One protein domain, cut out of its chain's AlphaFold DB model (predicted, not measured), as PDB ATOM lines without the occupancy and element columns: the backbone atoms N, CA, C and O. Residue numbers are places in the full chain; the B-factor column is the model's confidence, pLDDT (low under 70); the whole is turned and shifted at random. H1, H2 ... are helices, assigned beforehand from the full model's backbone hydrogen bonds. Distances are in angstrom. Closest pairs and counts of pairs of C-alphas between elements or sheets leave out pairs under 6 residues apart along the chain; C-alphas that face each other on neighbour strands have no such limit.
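This is residues 2 to 53 of the 346 residues of an uncharacterized protein of Camelus ferus (UniProt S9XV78). Two helices, H1 and the much longer H3, lie side by side and run opposite ways, and at one end a looping link and the short H2 join them. Residues 47 to 53, of which 47 to 52 belong to H3, stand free and stick out beyond H1. The printed part has 52 residues with three named helices in the order H1, H2, H3 and no named strand; its class is all helix. It is only just loose, close to compact, with a radius of gyration of the C-alphas of 12.0 A, and spans 38 by 21 by 15 A.

Start with H1, residues 2 to 13, and set it beside H3, residues 31 to 52: they touch, closest at the C-alphas of Ala 5 and Gly 38, 4.4 A apart. Their lines stand at a shallow tilt of 16 degrees, opposite ways. H2, residues 25 to 29, touches H1 at residues 8 to 12 alone, closest at the C-alphas of Ile 12 and Asn 26, 6.2 A apart. H2 and H3 touch only at the corner, where the C-alphas of Asn 26 and Ala 34 are closest, 5.1 A apart. In H2 and H3 every O i to N i+4 pair is within hydrogen-bond range; in H1, 7 of 8 are.

Find C-alpha 2 at (-17.459, 27.747, 14.853); from there H1 runs 16.4 A to C-alpha 13. H2 begins at C-alpha 25 and spans 5.8 A. H3 runs 31.9 A from C-alpha 31 to C-alpha 52 at (-15.249, 35.676, 1.918).

The C-alphas of Ser 17 and Gly 53, the two farthest apart, are 38.4 A from each other. The printed part has no cut. The link from H1 to H2 is long, with residues 18 to 19 paired antiparallel with residues 22 to 23; that from H2 to H3 is tight. No printed residue is under 70 in pLDDT.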
ATOM      1  N   ILE A   2     -16.341  28.706  14.699       96.94
ATOM      2  CA  ILE A   2     -17.459  27.747  14.853       96.94
ATOM      3  C   ILE A   2     -17.151  26.694  15.931       96.94
ATOM      4  O   ILE A   2     -17.901  26.578  16.888       96.94
ATOM      5  N   HIS A   3     -15.985  26.039  15.859       96.69
ATOM      6  CA  HIS A   3     -15.517  25.120  16.909       96.69
ATOM      7  C   HIS A   3     -15.481  25.746  18.311       96.69
ATOM      8  O   HIS A   3     -15.823  25.121  19.298       96.69
ATOM      9  N   THR A   4     -15.040  26.996  18.421       96.31
ATOM     10  CA  THR A   4     -14.944  27.675  19.717       96.31
ATOM     11  C   THR A   4     -16.327  27.975  20.285       96.31
ATOM     12  O   THR A   4     -16.523  27.812  21.482       96.31
ATOM     13  N   ALA A   5     -17.273  28.393  19.439       97.06
ATOM     14  CA  ALA A   5     -18.660  28.587  19.842       97.06
ATOM     15  C   ALA A   5     -19.278  27.267  20.320       97.06
ATOM     16  O   ALA A   5     -19.868  27.256  21.395       97.06
ATOM     17  N   SER A   6     -19.052  26.163  19.589       95.88
ATOM     18  CA  SER A   6     -19.555  24.847  19.997       95.88
ATOM     19  C   SER A   6     -19.009  24.444  21.364       95.88
ATOM     20  O   SER A   6     -19.793  24.146  22.242       95.88
ATOM     21  N   LEU A   7     -17.702  24.580  21.621       95.19
ATOM     22  CA  LEU A   7     -17.132  24.263  22.940       95.19
ATOM     23  C   LEU A   7     -17.756  25.070  24.092       95.19
ATOM     24  O   LEU A   7     -17.939  24.535  25.180       95.19
ATOM     25  N   VAL A   8     -18.055  26.357  23.871       95.50
ATOM     26  CA  VAL A   8     -18.687  27.213  24.892       95.50
ATOM     27  C   VAL A   8     -20.125  26.778  25.165       95.50
ATOM     28  O   VAL A   8     -20.561  26.823  26.313       95.50
ATOM     29  N   HIS A   9     -20.866  26.381  24.128       96.06
ATOM     30  CA  HIS A   9     -22.230  25.874  24.269       96.06
ATOM     31  C   HIS A   9     -22.257  24.465  24.876       96.06
ATOM     32  O   HIS A   9     -23.035  24.236  25.798       96.06
ATOM     33  N   ASP A  10     -21.366  23.570  24.454       93.19
ATOM     34  CA  ASP A  10     -21.227  22.206  24.981       93.19
ATOM     35  C   ASP A  10     -20.936  22.223  26.487       93.19
ATOM     36  O   ASP A  10     -21.558  21.485  27.243       93.19
ATOM     37  N   ASP A  11     -20.063  23.126  26.959       93.56
ATOM     38  CA  ASP A  11     -19.761  23.270  28.392       93.56
ATOM     39  C   ASP A  11     -21.000  23.610  29.243       93.56
ATOM     40  O   ASP A  11     -21.035  23.295  30.432       93.56
ATOM     41  N   ILE A  12     -22.011  24.257  28.652       93.75
ATOM     42  CA  ILE A  12     -23.294  24.543  29.309       93.75
ATOM     43  C   ILE A  12     -24.187  23.301  29.279       93.75
ATOM     44  O   ILE A  12     -24.791  22.967  30.292       93.75
ATOM     45  N   ILE A  13     -24.273  22.634  28.124       90.75
ATOM     46  CA  ILE A  13     -25.118  21.448  27.921       90.75
ATOM     47  C   ILE A  13     -24.669  20.295  28.831       90.75
ATOM     48  O   ILE A  13     -25.513  19.629  29.430       90.75
ATOM     49  N   ASP A  14     -23.358  20.100  28.970       88.81
ATOM     50  CA  ASP A  14     -22.752  19.020  29.756       88.81
ATOM     51  C   ASP A  14     -22.500  19.402  31.235       88.81
ATOM     52  O   ASP A  14     -21.899  18.621  31.973       88.81
ATOM     53  N   ASP A  15     -22.913  20.600  31.679       87.81
ATOM     54  CA  ASP A  15     -22.622  21.172  33.014       87.81
ATOM     55  C   ASP A  15     -21.127  21.079  33.406       87.81
ATOM     56  O   ASP A  15     -20.727  20.747  34.529       87.81
ATOM     57  N   ALA A  16     -20.248  21.360  32.442       86.62
ATOM     58  CA  ALA A  16     -18.813  21.266  32.641       86.62
ATOM     59  C   ALA A  16     -18.306  22.435  33.501       86.62
ATOM     60  O   ALA A  16     -18.547  23.609  33.211       86.62
ATOM     61  N   SER A  17     -17.534  22.124  34.549       86.75
ATOM     62  CA  SER A  17     -16.928  23.124  35.450       86.75
ATOM     63  C   SER A  17     -15.489  23.509  35.082       86.75
ATOM     64  O   SER A  17     -14.972  24.530  35.556       86.75
ATOM     65  N   SER A  18     -14.830  22.702  34.244       87.31
ATOM     66  CA  SER A  18     -13.478  22.960  33.746       87.31
ATOM     67  C   SER A  18     -13.258  22.389  32.343       87.31
ATOM     68  O   SER A  18     -13.811  21.348  31.999       87.31
ATOM     69  N   ARG A  19     -12.408  23.055  31.553       84.75
ATOM     70  CA  ARG A  19     -11.920  22.607  30.245       84.75
ATOM     71  C   ARG A  19     -10.433  22.936  30.125       84.75
ATOM     72  O   ARG A  19     -10.021  24.070  30.363       84.75
ATOM     73  N   ARG A  20      -9.614  21.937  29.767       82.56
ATOM     74  CA  ARG A  20      -8.139  22.056  29.653       82.56
ATOM     75  C   ARG A  20      -7.482  22.658  30.910       82.56
ATOM     76  O   ARG A  20      -6.669  23.576  30.818       82.56
ATOM     77  N   GLY A  21      -7.901  22.189  32.087       82.12
ATOM     78  CA  GLY A  21      -7.379  22.637  33.384       82.12
ATOM     79  C   GLY A  21      -7.792  24.053  33.809       82.12
ATOM     80  O   GLY A  21      -7.302  24.548  34.820       82.12
ATOM     81  N   LYS A  22      -8.682  24.723  33.065       85.62
ATOM     82  CA  LYS A  22      -9.192  26.066  33.385       85.62
ATOM     83  C   LYS A  22     -10.699  26.035  33.596       85.62
ATOM     84  O   LYS A  22     -11.379  25.179  33.043       85.62
ATOM     85  N   HIS A  23     -11.228  26.976  34.374       90.69
ATOM     86  CA  HIS A  23     -12.674  27.118  34.546       90.69
ATOM     87  C   HIS A  23     -13.374  27.455  33.223       90.69
ATOM     88  O   HIS A  23     -12.862  28.243  32.425       90.69
ATOM     89  N   THR A  24     -14.543  26.857  33.015       92.62
ATOM     90  CA  THR A  24     -15.408  27.091  31.852       92.62
ATOM     91  C   THR A  24     -16.123  28.440  31.940       92.62
ATOM     92  O   THR A  24     -16.276  29.023  33.016       92.62
ATOM     93  N   VAL A  25     -16.583  28.965  30.800       92.44
ATOM     94  CA  VAL A  25     -17.225  30.292  30.736       92.44
ATOM     95  C   VAL A  25     -18.508  30.336  31.575       92.44
ATOM     96  O   VAL A  25     -18.731  31.309  32.295       92.44
ATOM     97  N   ASN A  26     -19.316  29.270  31.550       92.56
ATOM     98  CA  ASN A  26     -20.519  29.131  32.377       92.56
ATOM     99  C   ASN A  26     -20.187  29.110  33.871       92.56
ATOM    100  O   ASN A  26     -20.912  29.726  34.652       92.56
ATOM    101  N   LYS A  27     -19.065  28.499  34.276       92.62
ATOM    102  CA  LYS A  27     -18.648  28.488  35.681       92.62
ATOM    103  C   LYS A  27     -18.257  29.871  36.194       92.62
ATOM    104  O   LYS A  27     -18.570  30.207  37.333       92.62
ATOM    105  N   ILE A  28     -17.560  30.663  35.379       95.25
ATOM    106  CA  ILE A  28     -17.069  31.983  35.798       95.25
ATOM    107  C   ILE A  28     -18.194  33.024  35.703       95.25
ATOM    108  O   ILE A  28     -18.355  33.843  36.607       95.25
ATOM    109  N   TRP A  29     -18.947  33.046  34.598       94.25
ATOM    110  CA  TRP A  29     -19.845  34.157  34.243       94.25
ATOM    111  C   TRP A  29     -21.336  33.790  34.245       94.25
ATOM    112  O   TRP A  29     -22.179  34.673  34.061       94.25
ATOM    113  N   GLY A  30     -21.670  32.527  34.507       95.56
ATOM    114  CA  GLY A  30     -23.032  32.006  34.488       95.56
ATOM    115  C   GLY A  30     -23.488  31.591  33.089       95.56
ATOM    116  O   GLY A  30     -23.063  32.148  32.074       95.56
ATOM    117  N   GLU A  31     -24.407  30.629  33.043       95.25
ATOM    118  CA  GLU A  31     -24.919  30.009  31.813       95.25
ATOM    119  C   GLU A  31     -25.453  31.038  30.813       95.25
ATOM    120  O   GLU A  31     -25.049  31.043  29.656       95.25
ATOM    121  N   LYS A  32     -26.285  31.989  31.268       96.94
ATOM    122  CA  LYS A  32     -26.884  33.014  30.393       96.94
ATOM    123  C   LYS A  32     -25.832  33.819  29.625       96.94
ATOM    124  O   LYS A  32     -26.015  34.102  28.447       96.94
ATOM    125  N   LYS A  33     -24.729  34.196  30.283       96.75
ATOM    126  CA  LYS A  33     -23.643  34.941  29.628       96.75
ATOM    127  C   LYS A  33     -22.819  34.039  28.715       96.75
ATOM    128  O   LYS A  33     -22.366  34.508  27.677       96.75
ATOM    129  N   ALA A  34     -22.643  32.772  29.080       96.50
ATOM    130  CA  ALA A  34     -21.945  31.797  28.252       96.50
ATOM    131  C   ALA A  34     -22.702  31.510  26.941       96.50
ATOM    132  O   ALA A  34     -22.073  31.532  25.885       96.50
ATOM    133  N   VAL A  35     -24.037  31.372  26.978       97.69
ATOM    134  CA  VAL A  35     -24.872  31.245  25.764       97.69
ATOM    135  C   VAL A  35     -24.634  32.432  24.829       97.69
ATOM    136  O   VAL A  35     -24.233  32.240  23.683       97.69
ATOM    137  N   LEU A  36     -24.772  33.659  25.350       97.81
ATOM    138  CA  LEU A  36     -24.570  34.885  24.570       97.81
ATOM    139  C   LEU A  36     -23.135  35.023  24.037       97.81
ATOM    140  O   LEU A  36     -22.929  35.562  22.951       97.81
ATOM    141  N   ALA A  37     -22.134  34.546  24.779       97.69
ATOM    142  CA  ALA A  37     -20.748  34.539  24.322       97.69
ATOM    143  C   ALA A  37     -20.549  33.580  23.139       97.69
ATOM    144  O   ALA A  37     -19.905  33.955  22.157       97.69
ATOM    145  N   GLY A  38     -21.125  32.376  23.199       97.25
ATOM    146  CA  GLY A  38     -21.125  31.437  22.077       97.25
ATOM    147  C   GLY A  38     -21.836  32.015  20.849       97.25
ATOM    148  O   GLY A  38     -21.275  31.990  19.752       97.25
ATOM    149  N   ASP A  39     -22.996  32.652  21.043       97.94
ATOM    150  CA  ASP A  39     -23.759  33.309  19.972       97.94
ATOM    151  C   ASP A  39     -22.970  34.450  19.324       97.94
ATOM    152  O   ASP A  39     -22.946  34.589  18.098       97.94
ATOM    153  N   LEU A  40     -22.259  35.250  20.125       98.00
ATOM    154  CA  LEU A  40     -21.404  36.324  19.626       98.00
ATOM    155  C   LEU A  40     -20.244  35.778  18.781       98.00
ATOM    156  O   LEU A  40     -19.945  36.328  17.717       98.00
ATOM    157  N   ILE A  41     -19.599  34.692  19.220       98.06
ATOM    158  CA  ILE A  41     -18.528  34.033  18.458       98.06
ATOM    159  C   ILE A  41     -19.081  33.470  17.145       98.06
ATOM    160  O   ILE A  41     -18.434  33.616  16.103       98.06
ATOM    161  N   LEU A  42     -20.265  32.854  17.173       96.88
ATOM    162  CA  LEU A  42     -20.916  32.319  15.980       96.88
ATOM    163  C   LEU A  42     -21.309  33.438  15.006       96.88
ATOM    164  O   LEU A  42     -21.017  33.338  13.817       96.88
ATOM    165  N   SER A  43     -21.864  34.545  15.505       97.69
ATOM    166  CA  SER A  43     -22.152  35.748  14.714       97.69
ATOM    167  C   SER A  43     -20.890  36.290  14.042       97.69
ATOM    168  O   SER A  43     -20.875  36.562  12.840       97.69
ATOM    169  N   ALA A  44     -19.787  36.389  14.785       97.56
ATOM    170  CA  ALA A  44     -18.517  36.841  14.238       97.56
ATOM    171  C   ALA A  44     -17.948  35.853  13.194       97.56
ATOM    172  O   ALA A  44     -17.365  36.289  12.198       97.56
ATOM    173  N   ALA A  45     -18.174  34.542  13.358       95.94
ATOM    174  CA  ALA A  45     -17.846  33.541  12.345       95.94
ATOM    175  C   ALA A  45     -18.685  33.733  11.071       95.94
ATOM    176  O   ALA A  45     -18.124  33.769   9.979       95.94
ATOM    177  N   SER A  46     -19.999  33.934  11.199       94.56
ATOM    178  CA  SER A  46     -20.895  34.195  10.065       94.56
ATOM    179  C   SER A  46     -20.523  35.478   9.320       94.56
ATOM    180  O   SER A  46     -20.515  35.496   8.092       94.56
ATOM    181  N   MET A  47     -20.124  36.536  10.034       95.88
ATOM    182  CA  MET A  47     -19.596  37.752   9.407       95.88
ATOM    183  C   MET A  47     -18.297  37.490   8.639       95.88
ATOM    184  O   MET A  47     -18.106  38.041   7.553       95.88
ATOM    185  N   ALA A  48     -17.396  36.664   9.180       92.50
ATOM    186  CA  ALA A  48     -16.174  36.280   8.483       92.50
ATOM    187  C   ALA A  48     -16.487  35.489   7.202       92.50
ATOM    188  O   ALA A  48     -15.926  35.800   6.156       92.50
ATOM    189  N   LEU A  49     -17.433  34.543   7.254       90.12
ATOM    190  CA  LEU A  49     -17.893  33.786   6.085       90.12
ATOM    191  C   LEU A  49     -18.527  34.683   5.019       90.12
ATOM    192  O   LEU A  49     -18.186  34.572   3.845       90.12
ATOM    193  N   ALA A  50     -19.391  35.619   5.417       91.00
ATOM    194  CA  ALA A  50     -20.011  36.565   4.492       91.00
ATOM    195  C   ALA A  50     -18.969  37.441   3.774       91.00
ATOM    196  O   ALA A  50     -19.103  37.710   2.583       91.00
ATOM    197  N   ARG A  51     -17.892  37.837   4.470       90.69
ATOM    198  CA  ARG A  51     -16.784  38.618   3.888       90.69
ATOM    199  C   ARG A  51     -15.947  37.843   2.870       90.69
ATOM    200  O   ARG A  51     -15.334  38.481   2.023       90.69
ATOM    201  N   ILE A  52     -15.911  36.509   2.938       87.31
ATOM    202  CA  ILE A  52     -15.249  35.676   1.918       87.31
ATOM    203  C   ILE A  52     -15.965  35.821   0.566       87.31
ATOM    204  O   ILE A  52     -15.323  35.738  -0.476       87.31
ATOM    205  N   GLY A  53     -17.286  36.036   0.569       82.12
ATOM    206  CA  GLY A  53     -18.071  36.271  -0.648       82.12
ATOM    207  C   GLY A  53     -18.247  35.046  -1.556       82.12
ATOM    208  O   GLY A  53     -18.814  35.170  -2.637       82.12
TER     209      GLY A  53